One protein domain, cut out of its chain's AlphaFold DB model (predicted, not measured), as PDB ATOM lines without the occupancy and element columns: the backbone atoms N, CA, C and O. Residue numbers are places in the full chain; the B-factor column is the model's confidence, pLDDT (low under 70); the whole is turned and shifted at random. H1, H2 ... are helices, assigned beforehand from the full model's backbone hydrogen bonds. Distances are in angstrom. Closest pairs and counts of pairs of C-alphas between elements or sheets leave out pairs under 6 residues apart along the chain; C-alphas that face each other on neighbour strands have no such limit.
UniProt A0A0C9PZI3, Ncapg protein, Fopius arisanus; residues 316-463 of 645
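Overview. This is residues 316 to 463 of the 645 residues of the protein "Ncapg protein" of Fopius arisanus (UniProt A0A0C9PZI3). Four helices, H4 to H7, make an up-and-down bundle of two helical hairpins, the long H4 and H5 beside the shorter H6 and H7. A smaller group, H1, H2 and H3, is joined to it where H2 packs on H5, with H1 and H3 reaching past that end of the bundle. The printed part has 148 residues with seven named helices, H1 to H7 in chain order, and no named strand; its class is all helix. It is compact, with a radius of gyration of the C-alphas of 15.8 A and spans of 51 by 40 by 24 A.

Along the chain. Find C-alpha 317 at (-46.599, 17.189, -14.429); here H1 begins, residues 317 to 323. After residues 324 to 339 come H2, residues 340 to 355 and 22.7 A long, and H3, residues 359 to 368, 14.3 A. Look next at C-alpha 372, at (-47.420, 25.077, -36.307), where H4 begins and runs 30.4 A to residue 392. H5, residues 398 to 418, is 30.6 A long; H6, residues 426 to 441, is 22.8 A. H7, residues 447 to 460, covers 19.5 A and ends at C-alpha 460, at (-36.313, 28.036, -40.890).

Arrangement. Start at H5, the hub, which touches H2, H4 and H7. It forms a hairpin with H4, at a shallow tilt of 14 degrees, opposite ways; the closest C-alphas, of Met 386 and His 407, are 6.8 A apart. Residues 411 to 416 of H5 touch H7, the closest C-alphas being Leu 412 and Ile 449 at 5.4 A. H6 and H7 form a second hairpin, closest at Arg 433 and Val 460, 6.3 A. Residues 372 to 380 of H4 touch H6, with the C-alphas of Thr 373 and Gly 428 4.7 A apart. H4 and H7 are apart, and H5 and H6 are only just apart, at 8.3 A. Now go from H5 to H2: they run the same way at 16 degrees, a shallow tilt, and touch, closest at the C-alphas of Gly 340 and Val 410, 5.3 A. H2 and H3 form a hairpin, closest at Leu 353 and Ala 361, 5.1 A, their tilt of 32 degrees only just shallow. H1 touches H3, closest at Phe 321 and His 364, 7.2 A. In H1 to H6 every O i to N i+4 pair is within hydrogen-bond range; in H7, 8 of 10 are.

Size, cuts and confidence. The two C-alphas farthest apart, of Glu 359 and Glu 396, are 51.3 A from each other. The printed part has no cut. The link from H1 to H2, 16 residues, is long. Mean pLDDT of the printed part is 93.1, and no printed residue is under 70.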
ATOM      1  N   ASN A 316     -45.107  17.926  -9.950       91.56
ATOM      2  CA  ASN A 316     -45.848  16.889 -10.655       91.56
ATOM      3  C   ASN A 316     -46.410  17.457 -11.975       91.56
ATOM      4  O   ASN A 316     -47.039  18.517 -11.964       91.56
ATOM      5  N   LEU A 317     -46.207  16.741 -13.087       92.00
ATOM      6  CA  LEU A 317     -46.599  17.189 -14.429       92.00
ATOM      7  C   LEU A 317     -48.106  17.452 -14.566       92.00
ATOM      8  O   LEU A 317     -48.484  18.448 -15.177       92.00
ATOM      9  N   ASP A 318     -48.965  16.633 -13.955       92.12
ATOM     10  CA  ASP A 318     -50.421  16.810 -14.041       92.12
ATOM     11  C   ASP A 318     -50.874  18.081 -13.322       92.12
ATOM     12  O   ASP A 318     -51.757  18.796 -13.797       92.12
ATOM     13  N   THR A 319     -50.263  18.387 -12.175       92.12
ATOM     14  CA  THR A 319     -50.512  19.644 -11.461       92.12
ATOM     15  C   THR A 319     -50.097  20.837 -12.313       92.12
ATOM     16  O   THR A 319     -50.848  21.808 -12.408       92.12
ATOM     17  N   LEU A 320     -48.935  20.756 -12.964       93.56
ATOM     18  CA  LEU A 320     -48.442  21.823 -13.828       93.56
ATOM     19  C   LEU A 320     -49.356  22.046 -15.042       93.56
ATOM     20  O   LEU A 320     -49.734  23.184 -15.331       93.56
ATOM     21  N   PHE A 321     -49.769  20.967 -15.708       94.31
ATOM     22  CA  PHE A 321     -50.656  21.016 -16.870       94.31
ATOM     23  C   PHE A 321     -52.055  21.556 -16.535       94.31
ATOM     24  O   PHE A 321     -52.662  22.284 -17.327       94.31
ATOM     25  N   LYS A 322     -52.579  21.245 -15.341       93.69
ATOM     26  CA  LYS A 322     -53.863  21.784 -14.861       93.69
ATOM     27  C   LYS A 322     -53.833  23.294 -14.656       93.69
ATOM     28  O   LYS A 322     -54.849  23.937 -14.892       93.69
ATOM     29  N   GLN A 323     -52.694  23.849 -14.241       94.75
ATOM     30  CA  GLN A 323     -52.540  25.292 -14.034       94.75
ATOM     31  C   GLN A 323     -52.339  26.088 -15.326       94.75
ATOM     32  O   GLN A 323     -52.427  27.312 -15.296       94.75
ATOM     33  N   LEU A 324     -52.077  25.431 -16.461       94.00
ATOM     34  CA  LEU A 324     -52.028  26.127 -17.741       94.00
ATOM     35  C   LEU A 324     -53.435  26.591 -18.155       94.00
ATOM     36  O   LEU A 324     -54.315  25.737 -18.317       94.00
ATOM     37  N   PRO A 325     -53.653  27.902 -18.390       93.25
ATOM     38  CA  PRO A 325     -54.945  28.450 -18.798       93.25
ATOM     39  C   PRO A 325     -55.171  28.270 -20.309       93.25
ATOM     40  O   PRO A 325     -55.420  29.227 -21.038       93.25
ATOM     41  N   LEU A 326     -55.023  27.036 -20.795       93.88
ATOM     42  CA  LEU A 326     -55.260  26.682 -22.193       93.88
ATOM     43  C   LEU A 326     -56.742  26.384 -22.422       93.88
ATOM     44  O   LEU A 326     -57.349  25.615 -21.670       93.88
ATOM     45  N   ASP A 327     -57.279  26.899 -23.525       93.62
ATOM     46  CA  ASP A 327     -58.396  26.254 -24.201       93.62
ATOM     47  C   ASP A 327     -57.931  24.856 -24.633       93.62
ATOM     48  O   ASP A 327     -56.920  24.709 -25.324       93.62
ATOM     49  N   ARG A 328     -58.615  23.814 -24.153       89.69
ATOM     50  CA  ARG A 328     -58.158  22.425 -24.312       89.69
ATOM     51  C   ARG A 328     -58.330  21.908 -25.739       89.69
ATOM     52  O   ARG A 328     -57.559  21.041 -26.141       89.69
ATOM     53  N   ASP A 329     -59.274  22.464 -26.493       89.56
ATOM     54  CA  ASP A 329     -59.529  22.067 -27.876       89.56
ATOM     55  C   ASP A 329     -58.552  22.780 -28.816       89.56
ATOM     56  O   ASP A 329     -57.902  22.148 -29.652       89.56
ATOM     57  N   ALA A 330     -58.386  24.093 -28.638       92.38
ATOM     58  CA  ALA A 330     -57.472  24.900 -29.440       92.38
ATOM     59  C   ALA A 330     -55.999  24.723 -29.041       92.38
ATOM     60  O   ALA A 330     -55.115  25.035 -29.838       92.38
ATOM     61  N   LYS A 331     -55.728  24.241 -27.819       95.75
ATOM     62  CA  LYS A 331     -54.389  24.147 -27.202       95.75
ATOM     63  C   LYS A 331     -53.675  25.501 -27.161       95.75
ATOM     64  O   LYS A 331     -52.461  25.595 -27.322       95.75
ATOM     65  N   LEU A 332     -54.447  26.565 -26.965       96.31
ATOM     66  CA  LEU A 332     -53.996  27.953 -26.971       96.31
ATOM     67  C   LEU A 332     -54.533  28.664 -25.733       96.31
ATOM     68  O   LEU A 332     -55.647  28.393 -25.292       96.31
ATOM     69  N   ILE A 333     -53.763  29.603 -25.191       97.19
ATOM     70  CA  ILE A 333     -54.304  30.567 -24.230       97.19
ATOM     71  C   ILE A 333     -55.168  31.547 -25.038       97.19
ATOM     72  O   ILE A 333     -54.706  32.022 -26.076       97.19
ATOM     73  N   PRO A 334     -56.409  31.859 -24.636       96.44
ATOM     74  CA  PRO A 334     -57.187  32.879 -25.326       96.44
ATOM     75  C   PRO A 334     -56.460  34.232 -25.321       96.44
ATOM     76  O   PRO A 334     -55.903  34.638 -24.304       96.44
ATOM     77  N   ILE A 335     -56.471  34.951 -26.451       95.69
ATOM     78  CA  ILE A 335     -55.685  36.189 -26.632       95.69
ATOM     79  C   ILE A 335     -55.986  37.231 -25.544       95.69
ATOM     80  O   ILE A 335     -55.078  37.908 -25.070       95.69
ATOM     81  N   GLN A 336     -57.249  37.348 -25.134       92.62
ATOM     82  CA  GLN A 336     -57.682  38.281 -24.094       92.62
ATOM     83  C   GLN A 336     -57.119  37.963 -22.700       92.62
ATOM     84  O   GLN A 336     -56.975  38.870 -21.885       92.62
ATOM     85  N   ASP A 337     -56.776  36.698 -22.451       94.56
ATOM     86  CA  ASP A 337     -56.261  36.209 -21.172       94.56
ATOM     87  C   ASP A 337     -54.727  36.092 -21.187       94.56
ATOM     88  O   ASP A 337     -54.116  35.715 -20.187       94.56
ATOM     89  N   LEU A 338     -54.077  36.398 -22.315       96.25
ATOM     90  CA  LEU A 338     -52.636  36.265 -22.489       96.25
ATOM     91  C   LEU A 338     -51.882  37.338 -21.685       96.25
ATOM     92  O   LEU A 338     -52.092  38.542 -21.848       96.25
ATOM     93  N   THR A 339     -50.976  36.887 -20.822       96.31
ATOM     94  CA  THR A 339     -50.164  37.721 -19.923       96.31
ATOM     95  C   THR A 339     -48.702  37.292 -20.003       96.31
ATOM     96  O   THR A 339     -48.407  36.188 -20.468       96.31
ATOM     97  N   GLY A 340     -47.770  38.137 -19.553       96.69
ATOM     98  CA  GLY A 340     -46.355  37.770 -19.506       96.69
ATOM     99  C   GLY A 340     -46.105  36.532 -18.646       96.69
ATOM    100  O   GLY A 340     -45.342  35.642 -19.025       96.69
ATOM    101  N   GLU A 341     -46.806  36.412 -17.522       97.62
ATOM    102  CA  GLU A 341     -46.668  35.294 -16.598       97.62
ATOM    103  C   GLU A 341     -47.115  33.976 -17.222       97.62
ATOM    104  O   GLU A 341     -46.369  32.995 -17.174       97.62
ATOM    105  N   ASN A 342     -48.308  33.935 -17.827       97.50
ATOM    106  CA  ASN A 342     -48.838  32.678 -18.345       97.50
ATOM    107  C   ASN A 342     -48.134  32.216 -19.628       97.50
ATOM    108  O   ASN A 342     -47.932  31.013 -19.789       97.50
ATOM    109  N   VAL A 343     -47.667  33.127 -20.491       98.19
ATOM    110  CA  VAL A 343     -46.890  32.751 -21.682       98.19
ATOM    111  C   VAL A 343     -45.479  32.293 -21.304       98.19
ATOM    112  O   VAL A 343     -44.968  31.333 -21.884       98.19
ATOM    113  N   ALA A 344     -44.859  32.909 -20.291       98.00
ATOM    114  CA  ALA A 344     -43.582  32.451 -19.752       98.00
ATOM    115  C   ALA A 344     -43.722  31.078 -19.082       98.00
ATOM    116  O   ALA A 344     -42.885  30.195 -19.294       98.00
ATOM    117  N   TYR A 345     -44.807  30.879 -18.328       98.19
ATOM    118  CA  TYR A 345     -45.157  29.591 -17.744       98.19
ATOM    119  C   TYR A 345     -45.355  28.515 -18.816       98.19
ATOM    120  O   TYR A 345     -44.730  27.457 -18.745       98.19
ATOM    121  N   TRP A 346     -46.133  28.819 -19.858       97.94
ATOM    122  CA  TRP A 346     -46.375  27.935 -20.997       97.94
ATOM    123  C   TRP A 346     -45.084  27.548 -21.717       97.94
ATOM    124  O   TRP A 346     -44.810  26.358 -21.887       97.94
ATOM    125  N   ARG A 347     -44.230  28.527 -22.041       96.88
ATOM    126  CA  ARG A 347     -42.912  28.298 -22.647       96.88
ATOM    127  C   ARG A 347     -42.049  27.361 -21.804       96.88
ATOM    128  O   ARG A 347     -41.500  26.389 -22.325       96.88
ATOM    129  N   CYS A 348     -41.896  27.647 -20.514       96.69
ATOM    130  CA  CYS A 348     -41.052  26.833 -19.642       96.69
ATOM    131  C   CYS A 348     -41.624  25.441 -19.400       96.69
ATOM    132  O   CYS A 348     -40.852  24.489 -19.320       96.69
ATOM    133  N   PHE A 349     -42.948  25.303 -19.323       96.50
ATOM    134  CA  PHE A 349     -43.583  23.999 -19.219       96.50
ATOM    135  C   PHE A 349     -43.299  23.150 -20.461       96.50
ATOM    136  O   PHE A 349     -42.808  22.034 -20.319       96.50
ATOM    137  N   ILE A 350     -43.462  23.705 -21.668       95.81
ATOM    138  CA  ILE A 350     -43.089  23.030 -22.922       95.81
ATOM    139  C   ILE A 350     -41.621  22.580 -22.889       95.81
ATOM    140  O   ILE A 350     -41.311  21.414 -23.128       95.81
ATOM    141  N   GLN A 351     -40.702  23.486 -22.550       94.31
ATOM    142  CA  GLN A 351     -39.273  23.167 -22.475       94.31
ATOM    143  C   GLN A 351     -38.958  22.100 -21.417       94.31
ATOM    144  O   GLN A 351     -38.012  21.331 -21.582       94.31
ATOM    145  N   HIS A 352     -39.715  22.060 -20.321       94.06
ATOM    146  CA  HIS A 352     -39.581  21.048 -19.279       94.06
ATOM    147  C   HIS A 352     -40.087  19.674 -19.742       94.06
ATOM    148  O   HIS A 352     -39.434  18.666 -19.461       94.06
ATOM    149  N   LEU A 353     -41.183  19.629 -20.507       93.62
ATOM    150  CA  LEU A 353     -41.685  18.398 -21.121       93.62
ATOM    151  C   LEU A 353     -40.655  17.797 -22.084       93.62
ATOM    152  O   LEU A 353     -40.335  16.625 -21.952       93.62
ATOM    153  N   TYR A 354     -40.033  18.602 -22.954       91.31
ATOM    154  CA  TYR A 354     -38.971  18.122 -23.857       91.31
ATOM    155  C   TYR A 354     -37.720  17.588 -23.141       91.31
ATOM    156  O   TYR A 354     -36.963  16.816 -23.723       91.31
ATOM    157  N   LYS A 355     -37.465  18.001 -21.892       89.56
ATOM    158  CA  LYS A 355     -36.362  17.462 -21.073       89.56
ATOM    159  C   LYS A 355     -36.717  16.131 -20.405       89.56
ATOM    160  O   LYS A 355     -35.820  15.456 -19.907       89.56
ATOM    161  N   SER A 356     -38.001  15.791 -20.343       84.56
ATOM    162  CA  SER A 356     -38.516  14.617 -19.647       84.56
ATOM    163  C   SER A 356     -38.768  13.490 -20.649       84.56
ATOM    164  O   SER A 356     -39.677  13.577 -21.462       84.56
ATOM    165  N   ASP A 357     -37.987  12.414 -20.578       77.19
ATOM    166  CA  ASP A 357     -38.083  11.277 -21.510       77.19
ATOM    167  C   ASP A 357     -39.121  10.231 -21.050       77.19
ATOM    168  O   ASP A 357     -38.826   9.047 -20.912       77.19
ATOM    169  N   ASN A 358     -40.330  10.675 -20.686       85.75
ATOM    170  CA  ASN A 358     -41.392   9.780 -20.215       85.75
ATOM    171  C   ASN A 358     -42.696   9.930 -21.017       85.75
ATOM    172  O   ASN A 358     -42.957  10.948 -21.657       85.75
ATOM    173  N   GLU A 359     -43.519   8.878 -20.986       86.88
ATOM    174  CA  GLU A 359     -44.762   8.787 -21.764       86.88
ATOM    175  C   GLU A 359     -45.752   9.903 -21.402       86.88
ATOM    176  O   GLU A 359     -46.280  10.571 -22.289       86.88
ATOM    177  N   ALA A 360     -45.907  10.193 -20.106       87.00
ATOM    178  CA  ALA A 360     -46.759  11.279 -19.622       87.00
ATOM    179  C   ALA A 360     -46.328  12.651 -20.170       87.00
ATOM    180  O   ALA A 360     -47.171  13.474 -20.519       87.00
ATOM    181  N   ALA A 361     -45.023  12.913 -20.283       89.62
ATOM    182  CA  ALA A 361     -44.521  14.160 -20.844       89.62
ATOM    183  C   ALA A 361     -44.840  14.279 -22.339       89.62
ATOM    184  O   ALA A 361     -45.182  15.365 -22.801       89.62
ATOM    185  N   THR A 362     -44.788  13.167 -23.075       89.62
ATOM    186  CA  THR A 362     -45.151  13.124 -24.499       89.62
ATOM    187  C   THR A 362     -46.646  13.379 -24.702       89.62
ATOM    188  O   THR A 362     -47.021  14.175 -25.562       89.62
ATOM    189  N   GLU A 363     -47.501  12.766 -23.882       91.00
ATOM    190  CA  GLU A 363     -48.950  13.004 -23.895       91.00
ATOM    191  C   GLU A 363     -49.281  14.470 -23.570       91.00
ATOM    192  O   GLU A 363     -49.985  15.146 -24.326       91.00
ATOM    193  N   HIS A 364     -48.723  15.002 -22.478       92.38
ATOM    194  CA  HIS A 364     -48.921  16.403 -22.096       92.38
ATOM    195  C   HIS A 364     -48.417  17.363 -23.171       92.38
ATOM    196  O   HIS A 364     -49.064  18.378 -23.424       92.38
ATOM    197  N   LEU A 365     -47.315  17.044 -23.855       92.44
ATOM    198  CA  LEU A 365     -46.776  17.859 -24.944       92.44
ATOM    199  C   LEU A 365     -47.768  17.970 -26.106       92.44
ATOM    200  O   LEU A 365     -48.063  19.080 -26.553       92.44
ATOM    201  N   GLN A 366     -48.345  16.841 -26.535       90.50
ATOM    202  CA  GLN A 366     -49.366  16.808 -27.588       90.50
ATOM    203  C   GLN A 366     -50.608  17.628 -27.224       90.50
ATOM    204  O   GLN A 366     -51.255  18.180 -28.112       90.50
ATOM    205  N   ASN A 367     -50.932  17.733 -25.935       92.31
ATOM    206  CA  ASN A 367     -52.082  18.486 -25.430       92.31
ATOM    207  C   ASN A 367     -51.759  19.943 -25.049       92.31
ATOM    208  O   ASN A 367     -52.657  20.692 -24.674       92.31
ATOM    209  N   THR A 368     -50.491  20.352 -25.139       94.00
ATOM    210  CA  THR A 368     -50.019  21.694 -24.756       94.00
ATOM    211  C   THR A 368     -49.718  22.579 -25.962       94.00
ATOM    212  O   THR A 368     -49.748  23.803 -25.835       94.00
ATOM    213  N   ILE A 369     -49.391  21.982 -27.111       92.38
ATOM    214  CA  ILE A 369     -48.927  22.696 -28.302       92.38
ATOM    215  C   ILE A 369     -49.883  22.408 -29.476       92.38
ATOM    216  O   ILE A 369     -50.171  21.238 -29.742       92.38
ATOM    217  N   PRO A 370     -50.398  23.436 -30.174       95.00
ATOM    218  CA  PRO A 370     -51.199  23.260 -31.387       95.00
ATOM    219  C   PRO A 370     -50.315  22.938 -32.605       95.00
ATOM    220  O   PRO A 370     -49.096  22.858 -32.508       95.00
ATOM    221  N   GLU A 371     -50.910  22.768 -33.784       94.50
ATOM    222  CA  GLU A 371     -50.144  22.665 -35.035       94.50
ATOM    223  C   GLU A 371     -49.427  23.983 -35.374       94.50
ATOM    224  O   GLU A 371     -49.938  25.072 -35.093       94.50
ATOM    225  N   LEU A 372     -48.263  23.904 -36.036       96.25
ATOM    226  CA  LEU A 372     -47.420  25.077 -36.307       96.25
ATOM    227  C   LEU A 372     -48.150  26.152 -37.122       96.25
ATOM    228  O   LEU A 372     -48.042  27.339 -36.821       96.25
ATOM    229  N   THR A 373     -48.930  25.751 -38.128       96.38
ATOM    230  CA  THR A 373     -49.726  26.688 -38.935       96.38
ATOM    231  C   THR A 373     -50.755  27.432 -38.080       96.38
ATOM    232  O   THR A 373     -50.852  28.659 -38.165       96.38
ATOM    233  N   THR A 374     -51.467  26.720 -37.206       96.56
ATOM    234  CA  THR A 374     -52.432  27.302 -36.260       96.56
ATOM    235  C   THR A 374     -51.741  28.259 -35.290       96.56
ATOM    236  O   THR A 374     -52.222  29.368 -35.057       96.56
ATOM    237  N   PHE A 375     -50.563  27.889 -34.785       97.81
ATOM    238  CA  PHE A 375     -49.776  28.759 -33.915       97.81
ATOM    239  C   PHE A 375     -49.292  30.026 -34.628       97.81
ATOM    240  O   PHE A 375     -49.343  31.116 -34.061       97.81
ATOM    241  N   CYS A 376     -48.894  29.926 -35.900       97.94
ATOM    242  CA  CYS A 376     -48.525  31.093 -36.699       97.94
ATOM    243  C   CYS A 376     -49.711  32.058 -36.867       97.94
ATOM    244  O   CYS A 376     -49.546  33.268 -36.723       97.94
ATOM    245  N   GLN A 377     -50.917  31.543 -37.126       97.81
ATOM    246  CA  GLN A 377     -52.137  32.360 -37.210       97.81
ATOM    247  C   GLN A 377     -52.488  33.020 -35.869       97.81
ATOM    248  O   GLN A 377     -52.915  34.179 -35.837       97.81
ATOM    249  N   TYR A 378     -52.264  32.311 -34.762       98.31
ATOM    250  CA  TYR A 378     -52.428  32.845 -33.416       98.31
ATOM    251  C   TYR A 378     -51.479  34.027 -33.150       98.31
ATOM    252  O   TYR A 378     -51.936  35.090 -32.727       98.31
ATOM    253  N   ILE A 379     -50.190  33.904 -33.499       97.75
ATOM    254  CA  ILE A 379     -49.217  35.006 -33.370       97.75
ATOM    255  C   ILE A 379     -49.633  36.212 -34.223       97.75
ATOM    256  O   ILE A 379     -49.631  37.335 -33.721       97.75
ATOM    257  N   ARG A 380     -50.064  36.002 -35.476       97.12
ATOM    258  CA  ARG A 380     -50.569  37.085 -36.348       97.12
ATOM    259  C   ARG A 380     -51.757  37.815 -35.728       97.12
ATOM    260  O   ARG A 380     -51.837  39.039 -35.790       97.12
ATOM    261  N   SER A 381     -52.676  37.068 -35.121       97.06
ATOM    262  CA  SER A 381     -53.854  37.632 -34.455       97.06
ATOM    263  C   SER A 381     -53.463  38.479 -33.243       97.06
ATOM    264  O   SER A 381     -53.999  39.571 -33.058       97.06
ATOM    265  N   PHE A 382     -52.475  38.025 -32.468       97.31
ATOM    266  CA  PHE A 382     -51.918  38.801 -31.363       97.31
ATOM    267  C   PHE A 382     -51.203  40.071 -31.849       97.31
ATOM    268  O   PHE A 382     -51.445  41.150 -31.317       97.31
ATOM    269  N   GLN A 383     -50.394  39.986 -32.909       95.44
ATOM    270  CA  GLN A 383     -49.735  41.154 -33.508       95.44
ATOM    271  C   GLN A 383     -50.735  42.191 -34.014       95.44
ATOM    272  O   GLN A 383     -50.535  43.383 -33.800       95.44
ATOM    273  N   LYS A 384     -51.834  41.748 -34.632       94.75
ATOM    274  CA  LYS A 384     -52.918  42.645 -35.033       94.75
ATOM    275  C   LYS A 384     -53.484  43.403 -33.828       94.75
ATOM    276  O   LYS A 384     -53.583  44.623 -33.885       94.75
ATOM    277  N   LEU A 385     -53.760  42.710 -32.718       94.69
ATOM    278  CA  LEU A 385     -54.203  43.349 -31.476       94.69
ATOM    279  C   LEU A 385     -53.183  44.377 -30.962       94.69
ATOM    280  O   LEU A 385     -53.570  45.457 -30.522       94.69
ATOM    281  N   MET A 386     -51.884  44.073 -31.033       93.75
ATOM    282  CA  MET A 386     -50.830  45.011 -30.628       93.75
ATOM    283  C   MET A 386     -50.808  46.278 -31.488       93.75
ATOM    284  O   MET A 386     -50.642  47.379 -30.954       93.75
ATOM    285  N   ILE A 387     -50.963  46.128 -32.806       91.31
ATOM    286  CA  ILE A 387     -51.001  47.240 -33.762       91.31
ATOM    287  C   ILE A 387     -52.238  48.102 -33.500       91.31
ATOM    288  O   ILE A 387     -52.100  49.307 -33.289       91.31
ATOM    289  N   ASP A 388     -53.417  47.481 -33.411       92.12
ATOM    290  CA  ASP A 388     -54.684  48.166 -33.136       92.12
ATOM    291  C   ASP A 388     -54.615  48.937 -31.801       92.12
ATOM    292  O   ASP A 388     -55.035  50.093 -31.708       92.12
ATOM    293  N   TYR A 389     -54.012  48.341 -30.764       90.75
ATOM    294  CA  TYR A 389     -53.803  48.993 -29.468       90.75
ATOM    295  C   TYR A 389     -52.857  50.200 -29.564       90.75
ATOM    296  O   TYR A 389     -53.113  51.245 -28.968       90.75
ATOM    297  N   THR A 390     -51.781  50.083 -30.345       87.19
ATOM    298  CA  THR A 390     -50.784  51.152 -30.519       87.19
ATOM    299  C   THR A 390     -51.341  52.338 -31.300       87.19
ATOM    300  O   THR A 390     -51.040  53.477 -30.959       87.19
ATOM    301  N   GLN A 391     -52.195  52.085 -32.292       87.50
ATOM    302  CA  GLN A 391     -52.853  53.133 -33.077       87.50
ATOM    303  C   GLN A 391     -53.935  53.883 -32.288       87.50
ATOM    304  O   GLN A 391     -54.211  55.047 -32.568       87.50
ATOM    305  N   THR A 392     -54.555  53.225 -31.307       87.06
ATOM    306  CA  THR A 392     -55.667  53.792 -30.526       87.06
ATOM    307  C   THR A 392     -55.230  54.490 -29.237       87.06
ATOM    308  O   THR A 392     -56.005  55.278 -28.699       87.06
ATOM    309  N   HIS A 393     -54.010  54.239 -28.748       86.00
ATOM    310  CA  HIS A 393     -53.525  54.761 -27.466       86.00
ATOM    311  C   HIS A 393     -52.179  55.484 -27.607       86.00
ATOM    312  O   HIS A 393     -51.193  54.919 -28.094       86.00
ATOM    313  N   THR A 394     -52.121  56.724 -27.115       80.94
ATOM    314  CA  THR A 394     -50.899  57.539 -27.081       80.94
ATOM    315  C   THR A 394     -50.005  57.163 -25.898       80.94
ATOM    316  O   THR A 394     -50.467  56.699 -24.858       80.94
ATOM    317  N   ASP A 395     -48.701  57.399 -26.040       80.12
ATOM    318  CA  ASP A 395     -47.688  57.086 -25.020       80.12
ATOM    319  C   ASP A 395     -47.647  58.092 -23.854       80.12
ATOM    320  O   ASP A 395     -46.704  58.104 -23.064       80.12
ATOM    321  N   GLU A 396     -48.638  58.970 -23.724       80.31
ATOM    322  CA  GLU A 396     -48.693  59.939 -22.623       80.31
ATOM    323  C   GLU A 396     -49.021  59.258 -21.286       80.31
ATOM    324  O   GLU A 396     -48.510  59.672 -20.244       80.31
ATOM    325  N   ASP A 397     -49.795  58.171 -21.325       86.62
ATOM    326  CA  ASP A 397     -50.164  57.375 -20.158       86.62
ATOM    327  C   ASP A 397     -49.113  56.286 -19.859       86.62
ATOM    328  O   ASP A 397     -48.704  55.505 -20.727       86.62
ATOM    329  N   ASN A 398     -48.674  56.218 -18.600       87.44
ATOM    330  CA  ASN A 398     -47.734  55.199 -18.139       87.44
ATOM    331  C   ASN A 398     -48.334  53.789 -18.191       87.44
ATOM    332  O   ASN A 398     -47.603  52.849 -18.502       87.44
ATOM    333  N   ASP A 399     -49.636  53.628 -17.950       86.69
ATOM    334  CA  ASP A 399     -50.279  52.312 -17.979       86.69
ATOM    335  C   ASP A 399     -50.319  51.755 -19.411       86.69
ATOM    336  O   ASP A 399     -50.054  50.571 -19.639       86.69
ATOM    337  N   VAL A 400     -50.533  52.630 -20.403       89.88
ATOM    338  CA  VAL A 400     -50.445  52.287 -21.832       89.88
ATOM    339  C   VAL A 400     -49.029  51.850 -22.200       89.88
ATOM    340  O   VAL A 400     -48.853  50.817 -22.852       89.88
ATOM    341  N   LYS A 401     -48.004  52.592 -21.760       89.06
ATOM    342  CA  LYS A 401     -46.595  52.224 -21.979       89.06
ATOM    343  C   LYS A 401     -46.272  50.855 -21.389       89.06
ATOM    344  O   LYS A 401     -45.690  50.021 -22.081       89.06
ATOM    345  N   ILE A 402     -46.674  50.605 -20.141       87.88
ATOM    346  CA  ILE A 402     -46.474  49.312 -19.471       87.88
ATOM    347  C   ILE A 402     -47.158  48.201 -20.270       87.88
ATOM    348  O   ILE A 402     -46.530  47.184 -20.565       87.88
ATOM    349  N   LYS A 403     -48.401  48.411 -20.719       91.06
ATOM    350  CA  LYS A 403     -49.125  47.419 -21.521       91.06
ATOM    351  C   LYS A 403     -48.448  47.141 -22.866       91.06
ATOM    352  O   LYS A 403     -48.342  45.980 -23.257       91.06
ATOM    353  N   LYS A 404     -47.933  48.167 -23.557       91.38
ATOM    354  CA  LYS A 404     -47.153  48.009 -24.801       91.38
ATOM    355  C   LYS A 404     -45.871  47.200 -24.573       91.38
ATOM    356  O   LYS A 404     -45.539  46.347 -25.396       91.38
ATOM    357  N   MET A 405     -45.171  47.430 -23.461       91.38
ATOM    358  CA  MET A 405     -43.981  46.652 -23.090       91.38
ATOM    359  C   MET A 405     -44.328  45.195 -22.764       91.38
ATOM    360  O   MET A 405     -43.667  44.292 -23.276       91.38
ATOM    361  N   SER A 406     -45.410  44.961 -22.018       93.56
ATOM    362  CA  SER A 406     -45.925  43.616 -21.738       93.56
ATOM    363  C   SER A 406     -46.283  42.873 -23.028       93.56
ATOM    364  O   SER A 406     -45.853  41.741 -23.240       93.56
ATOM    365  N   HIS A 407     -46.962  43.527 -23.979       94.94
ATOM    366  CA  HIS A 407     -47.244  42.916 -25.279       94.94
ATOM    367  C   HIS A 407     -45.968  42.511 -26.038       94.94
ATOM    368  O   HIS A 407     -45.924  41.436 -26.636       94.94
ATOM    369  N   LYS A 408     -44.920  43.347 -26.011       94.56
ATOM    370  CA  LYS A 408     -43.619  43.035 -26.627       94.56
ATOM    371  C   LYS A 408     -42.961  41.828 -25.953       94.56
ATOM    372  O   LYS A 408     -42.481  40.931 -26.646       94.56
ATOM    373  N   PHE A 409     -43.001  41.759 -24.619       96.62
ATOM    374  CA  PHE A 409     -42.524  40.599 -23.866       96.62
ATOM    375  C   PHE A 409     -43.279  39.322 -24.257       96.62
ATOM    376  O   PHE A 409     -42.657  38.296 -24.538       96.62
ATOM    377  N   VAL A 410     -44.610  39.392 -24.342       97.94
ATOM    378  CA  VAL A 410     -45.460  38.265 -24.737       97.94
ATOM    379  C   VAL A 410     -45.141  37.794 -26.155       97.94
ATOM    380  O   VAL A 410     -44.928  36.600 -26.362       97.94
ATOM    381  N   LEU A 411     -45.035  38.713 -27.121       97.75
ATOM    382  CA  LEU A 411     -44.686  38.382 -28.504       97.75
ATOM    383  C   LEU A 411     -43.333  37.661 -28.587       97.75
ATOM    384  O   LEU A 411     -43.214  36.646 -29.277       97.75
ATOM    385  N   LEU A 412     -42.333  38.137 -27.838       97.44
ATOM    386  CA  LEU A 412     -41.034  37.476 -27.733       97.44
ATOM    387  C   LEU A 412     -41.173  36.035 -27.218       97.44
ATOM    388  O   LEU A 412     -40.574  35.124 -27.792       97.44
ATOM    389  N   GLN A 413     -41.979  35.805 -26.175       97.88
ATOM    390  CA  GLN A 413     -42.188  34.456 -25.640       97.88
ATOM    391  C   GLN A 413     -42.920  33.532 -26.618       97.88
ATOM    392  O   GLN A 413     -42.577  32.354 -26.701       97.88
ATOM    393  N   LEU A 414     -43.873  34.044 -27.402       98.12
ATOM    394  CA  LEU A 414     -44.537  33.254 -28.444       98.12
ATOM    395  C   LEU A 414     -43.549  32.807 -29.529       98.12
ATOM    396  O   LEU A 414     -43.556  31.640 -29.927       98.12
ATOM    397  N   PHE A 415     -42.641  33.686 -29.963       97.88
ATOM    398  CA  PHE A 415     -41.575  33.286 -30.883       97.88
ATOM    399  C   PHE A 415     -40.614  32.288 -30.249       97.88
ATOM    400  O   PHE A 415     -40.201  31.344 -30.911       97.88
ATOM    401  N   GLU A 416     -40.291  32.420 -28.968       97.62
ATOM    402  CA  GLU A 416     -39.496  31.417 -28.264       97.62
ATOM    403  C   GLU A 416     -40.188  30.046 -28.183       97.62
ATOM    404  O   GLU A 416     -39.512  29.024 -28.292       97.62
ATOM    405  N   ILE A 417     -41.519  30.006 -28.057       97.44
ATOM    406  CA  ILE A 417     -42.303  28.766 -28.170       97.44
ATOM    407  C   ILE A 417     -42.221  28.204 -29.593       97.44
ATOM    408  O   ILE A 417     -42.019  27.006 -29.755       97.44
ATOM    409  N   SER A 418     -42.276  29.038 -30.641       96.62
ATOM    410  CA  SER A 418     -42.145  28.539 -32.022       96.62
ATOM    411  C   SER A 418     -40.830  27.782 -32.268       96.62
ATOM    412  O   SER A 418     -40.783  26.886 -33.106       96.62
ATOM    413  N   LYS A 419     -39.778  28.058 -31.478       95.44
ATOM    414  CA  LYS A 419     -38.481  27.372 -31.586       95.44
ATOM    415  C   LYS A 419     -38.516  25.905 -31.176       95.44
ATOM    416  O   LYS A 419     -37.557  25.190 -31.468       95.44
ATOM    417  N   THR A 420     -39.565  25.471 -30.478       93.44
ATOM    418  CA  THR A 420     -39.705  24.089 -30.004       93.44
ATOM    419  C   THR A 420     -40.363  23.173 -31.029       93.44
ATOM    420  O   THR A 420     -40.371  21.963 -30.831       93.44
ATOM    421  N   TYR A 421     -40.915  23.726 -32.111       93.88
ATOM    422  CA  TYR A 421     -41.564  22.945 -33.156       93.88
ATOM    423  C   TYR A 421     -40.551  22.193 -34.017       93.88
ATOM    424  O   TYR A 421     -39.455  22.686 -34.301       93.88
ATOM    425  N   ASP A 422     -40.965  21.016 -34.478       90.62
ATOM    426  CA  ASP A 422     -40.290  20.320 -35.563       90.62
ATOM    427  C   ASP A 422     -40.618  21.007 -36.899       90.62
ATOM    428  O   ASP A 422     -41.780  21.264 -37.218       90.62
ATOM    429  N   LEU A 423     -39.581  21.315 -37.678       94.19
ATOM    430  CA  LEU A 423     -39.678  22.005 -38.968       94.19
ATOM    431  C   LEU A 423     -39.724  21.028 -40.158       94.19
ATOM    432  O   LEU A 423     -39.446  21.426 -41.292       94.19
ATOM    433  N   GLY A 424     -40.042  19.753 -39.903       90.19
ATOM    434  CA  GLY A 424     -40.281  18.742 -40.935       90.19
ATOM    435  C   GLY A 424     -41.556  18.970 -41.758       90.19
ATOM    436  O   GLY A 424     -41.608  18.559 -42.916       90.19
ATOM    437  N   ASP A 425     -42.565  19.654 -41.203       90.50
ATOM    438  CA  ASP A 425     -43.734  20.101 -41.969       90.50
ATOM    439  C   ASP A 425     -43.380  21.331 -42.819       90.50
ATOM    440  O   ASP A 425     -43.234  22.447 -42.317       90.50
ATOM    441  N   GLU A 426     -43.263  21.123 -44.129       91.62
ATOM    442  CA  GLU A 426     -42.930  22.164 -45.101       91.62
ATOM    443  C   GLU A 426     -43.962  23.302 -45.138       91.62
ATOM    444  O   GLU A 426     -43.585  24.463 -45.324       91.62
ATOM    445  N   VAL A 427     -45.251  23.005 -44.921       94.62
ATOM    446  CA  VAL A 427     -46.312  24.025 -44.946       94.62
ATOM    447  C   VAL A 427     -46.218  24.906 -43.704       94.62
ATOM    448  O   VAL A 427     -46.133  26.130 -43.823       94.62
ATOM    449  N   GLY A 428     -46.165  24.302 -42.514       94.94
ATOM    450  CA  GLY A 428     -45.952  25.014 -41.257       94.94
ATOM    451  C   GLY A 428     -44.651  25.819 -41.253       94.94
ATOM    452  O   GLY A 428     -44.656  26.990 -40.865       94.94
ATOM    453  N   ARG A 429     -43.550  25.246 -41.758       96.62
ATOM    454  CA  ARG A 429     -42.262  25.947 -41.896       96.62
ATOM    455  C   ARG A 429     -42.365  27.152 -42.832       96.62
ATOM    456  O   ARG A 429     -41.813  28.207 -42.520       96.62
ATOM    457  N   GLY A 430     -43.077  27.021 -43.952       96.38
ATOM    458  CA  GLY A 430     -43.349  28.125 -44.874       96.38
ATOM    459  C   GLY A 430     -44.163  29.250 -44.226       96.38
ATOM    460  O   GLY A 430     -43.788  30.418 -44.323       96.38
ATOM    461  N   ASN A 431     -45.216  28.903 -43.482       97.31
ATOM    462  CA  ASN A 431     -46.033  29.874 -42.747       97.31
ATOM    463  C   ASN A 431     -45.226  30.619 -41.673       97.31
ATOM    464  O   ASN A 431     -45.383  31.833 -41.516       97.31
ATOM    465  N   LEU A 432     -44.340  29.914 -40.963       97.62
ATOM    466  CA  LEU A 432     -43.453  30.506 -39.962       97.62
ATOM    467  C   LEU A 432     -42.417  31.442 -40.593       97.62
ATOM    468  O   LEU A 432     -42.146  32.511 -40.051       97.62
ATOM    469  N   ARG A 433     -41.868  31.072 -41.753       97.25
ATOM    470  CA  ARG A 433     -40.953  31.923 -42.523       97.25
ATOM    471  C   ARG A 433     -41.598  33.258 -42.870       97.25
ATOM    472  O   ARG A 433     -41.041  34.299 -42.537       97.25
ATOM    473  N   GLN A 434     -42.786  33.206 -43.468       96.69
ATOM    474  CA  GLN A 434     -43.531  34.403 -43.839       96.69
ATOM    475  C   GLN A 434     -43.915  35.224 -42.602       96.69
ATOM    476  O   GLN A 434     -43.822  36.442 -42.614       96.69
ATOM    477  N   LEU A 435     -44.306  34.567 -41.503       97.31
ATOM    478  CA  LEU A 435     -44.588  35.253 -40.243       97.31
ATOM    479  C   LEU A 435     -43.371  36.036 -39.735       97.31
ATOM    480  O   LEU A 435     -43.530  37.177 -39.313       97.31
ATOM    481  N   ILE A 436     -42.171  35.449 -39.766       96.75
ATOM    482  CA  ILE A 436     -40.941  36.130 -39.338       96.75
ATOM    483  C   ILE A 436     -40.664  37.349 -40.225       96.75
ATOM    484  O   ILE A 436     -40.393  38.422 -39.690       96.75
ATOM    485  N   GLU A 437     -40.774  37.210 -41.547       95.38
ATOM    486  CA  GLU A 437     -40.591  38.313 -42.503       95.38
ATOM    487  C   GLU A 437     -41.596  39.449 -42.246       95.38
ATOM    488  O   GLU A 437     -41.185  40.577 -41.977       95.38
ATOM    489  N   ASP A 438     -42.893  39.137 -42.181       94.12
ATOM    490  CA  ASP A 438     -43.955  40.114 -41.898       94.12
ATOM    491  C   ASP A 438     -43.749  40.811 -40.543       94.12
ATOM    492  O   ASP A 438     -43.975  42.011 -40.383       94.12
ATOM    493  N   THR A 439     -43.294  40.061 -39.538       94.75
ATOM    494  CA  THR A 439     -42.992  40.598 -38.206       94.75
ATOM    495  C   THR A 439     -41.848  41.598 -38.267       94.75
ATOM    496  O   THR A 439     -41.961  42.686 -37.702       94.75
ATOM    497  N   LEU A 440     -40.768  41.251 -38.974       94.25
ATOM    498  CA  LEU A 440     -39.619  42.126 -39.162       94.25
ATOM    499  C   LEU A 440     -39.972  43.383 -39.950       94.25
ATOM    500  O   LEU A 440     -39.334  44.399 -39.725       94.25
ATOM    501  N   ILE A 441     -40.979  43.373 -40.819       91.12
ATOM    502  CA  ILE A 441     -41.413  44.584 -41.529       91.12
ATOM    503  C   ILE A 441     -42.161  45.531 -40.575       91.12
ATOM    504  O   ILE A 441     -41.886  46.730 -40.548       91.12
ATOM    505  N   ASN A 442     -43.010  45.000 -39.694       85.25
ATOM    506  CA  ASN A 442     -43.850  45.784 -38.781       85.25
ATOM    507  C   ASN A 442     -43.083  46.520 -37.658       85.25
ATOM    508  O   ASN A 442     -42.082  46.035 -37.130       85.25
ATOM    509  N   GLU A 443     -43.596  47.668 -37.207       77.44
ATOM    510  CA  GLU A 443     -43.017  48.517 -36.132       77.44
ATOM    511  C   GLU A 443     -43.072  47.884 -34.725       77.44
ATOM    512  O   GLU A 443     -42.555  48.411 -33.747       77.44
ATOM    513  N   VAL A 444     -43.675  46.704 -34.607       75.19
ATOM    514  CA  VAL A 444     -43.933  46.021 -33.333       75.19
ATOM    515  C   VAL A 444     -42.668  45.371 -32.730       75.19
ATOM    516  O   VAL A 444     -42.665  44.941 -31.575       75.19
ATOM    517  N   CYS A 445     -41.573  45.301 -33.492       81.75
ATOM    518  CA  CYS A 445     -40.342  44.610 -33.112       81.75
ATOM    519  C   CYS A 445     -39.428  45.422 -32.185       81.75
ATOM    520  O   CYS A 445     -39.012  46.526 -32.521       81.75
ATOM    521  N   THR A 446     -39.001  44.815 -31.076       87.19
ATOM    522  CA  THR A 446     -37.830  45.270 -30.310       87.19
ATOM    523  C   THR A 446     -36.556  44.583 -30.797       87.19
ATOM    524  O   THR A 446     -36.616  43.569 -31.498       87.19
ATOM    525  N   THR A 447     -35.395  45.091 -30.382       90.38
ATOM    526  CA  THR A 447     -34.086  44.472 -30.635       90.38
ATOM    527  C   THR A 447     -34.060  43.000 -30.219       90.38
ATOM    528  O   THR A 447     -33.588  42.159 -30.978       90.38
ATOM    529  N   GLU A 448     -34.638  42.650 -29.068       92.00
ATOM    530  CA  GLU A 448     -34.685  41.273 -28.561       92.00
ATOM    531  C   GLU A 448     -35.535  40.359 -29.450       92.00
ATOM    532  O   GLU A 448     -35.167  39.206 -29.675       92.00
ATOM    533  N   ILE A 449     -36.656  40.864 -29.983       94.81
ATOM    534  CA  ILE A 449     -37.501  40.119 -30.925       94.81
ATOM    535  C   ILE A 449     -36.744  39.897 -32.234       94.81
ATOM    536  O   ILE A 449     -36.701  38.762 -32.705       94.81
ATOM    537  N   ILE A 450     -36.102  40.938 -32.780       94.88
ATOM    538  CA  ILE A 450     -35.289  40.845 -34.004       94.88
ATOM    539  C   ILE A 450     -34.190  39.806 -33.813       94.88
ATOM    540  O   ILE A 450     -34.066  38.879 -34.612       94.88
ATOM    541  N   GLU A 451     -33.429  39.904 -32.723       94.56
ATOM    542  CA  GLU A 451     -32.380  38.942 -32.417       94.56
ATOM    543  C   GLU A 451     -32.928  37.519 -32.275       94.56
ATOM    544  O   GLU A 451     -32.331  36.569 -32.785       94.56
ATOM    545  N   CYS A 452     -34.067  37.361 -31.600       95.25
ATOM    546  CA  CYS A 452     -34.726  36.078 -31.393       95.25
ATOM    547  C   CYS A 452     -35.111  35.411 -32.720       95.25
ATOM    548  O   CYS A 452     -34.769  34.239 -32.927       95.25
ATOM    549  N   ILE A 453     -35.796  36.141 -33.605       95.69
ATOM    550  CA  ILE A 453     -36.349  35.581 -34.840       95.69
ATOM    551  C   ILE A 453     -35.311  35.494 -35.954       95.69
ATOM    552  O   ILE A 453     -35.285  34.480 -36.640       95.69
ATOM    553  N   VAL A 454     -34.393  36.459 -36.093       95.38
ATOM    554  CA  VAL A 454     -33.335  36.420 -37.122       95.38
ATOM    555  C   VAL A 454     -32.323  35.310 -36.828       95.38
ATOM    556  O   VAL A 454     -31.961  34.571 -37.743       95.38
ATOM    557  N   LYS A 455     -31.916  35.108 -35.560       94.06
ATOM    558  CA  LYS A 455     -31.064  33.956 -35.190       94.06
ATOM    559  C   LYS A 455     -31.781  32.634 -35.461       94.06
ATOM    560  O   LYS A 455     -31.166  31.681 -35.928       94.06
ATOM    561  N   TYR A 456     -33.084  32.556 -35.179       95.00
ATOM    562  CA  TYR A 456     -33.854  31.338 -35.425       95.00
ATOM    563  C   TYR A 456     -34.158  31.097 -36.911       95.00
ATOM    564  O   TYR A 456     -34.254  29.944 -37.332       95.00
ATOM    565  N   TYR A 457     -34.216  32.152 -37.726       95.56
ATOM    566  CA  TYR A 457     -34.441  32.080 -39.170       95.56
ATOM    567  C   TYR A 457     -33.372  31.232 -39.887       95.56
ATOM    568  O   TYR A 457     -33.663  30.635 -40.918       95.56
ATOM    569  N   GLU A 458     -32.175  31.062 -39.299       93.31
ATOM    570  CA  GLU A 458     -31.161  30.096 -39.759       93.31
ATOM    571  C   GLU A 458     -31.685  28.652 -39.831       93.31
ATOM    572  O   GLU A 458     -31.320  27.914 -40.743       93.31
ATOM    573  N   LYS A 459     -32.562  28.252 -38.902       93.50
ATOM    574  CA  LYS A 459     -33.194  26.924 -38.902       93.50
ATOM    575  C   LYS A 459     -34.397  26.842 -39.845       93.50
ATOM    576  O   LYS A 459     -34.683  25.769 -40.364       93.50
ATOM    577  N   VAL A 460     -35.097  27.958 -40.058       95.62
ATOM    578  CA  VAL A 460     -36.313  28.036 -40.890       95.62
ATOM    579  C   VAL A 460     -35.983  28.093 -42.389       95.62
ATOM    580  O   VAL A 460     -36.695  27.508 -43.213       95.62
ATOM    581  N   GLU A 461     -34.891  28.768 -42.750       95.25
ATOM    582  CA  GLU A 461     -34.290  28.741 -44.085       95.25
ATOM    583  C   GLU A 461     -32.795  28.375 -43.977       95.25
ATOM    584  O   GLU A 461     -31.934  29.244 -43.788       95.25
ATOM    585  N   PRO A 462     -32.469  27.070 -44.064       92.56
ATOM    586  CA  PRO A 462     -31.089  26.596 -44.011       92.56
ATOM    587  C   PRO A 462     -30.232  27.054 -45.202       92.56
ATOM    588  O   PRO A 462     -29.007  27.115 -45.076       92.56
ATOM    589  N   ASP A 463     -30.841  27.376 -46.353       94.25
ATOM    590  CA  ASP A 463     -30.114  27.849 -47.534       94.25
ATOM    591  C   ASP A 463     -29.593  29.278 -47.322       94.25
ATOM    592  O   ASP A 463     -30.352  30.249 -47.315       94.25
TER     593      ASP A 463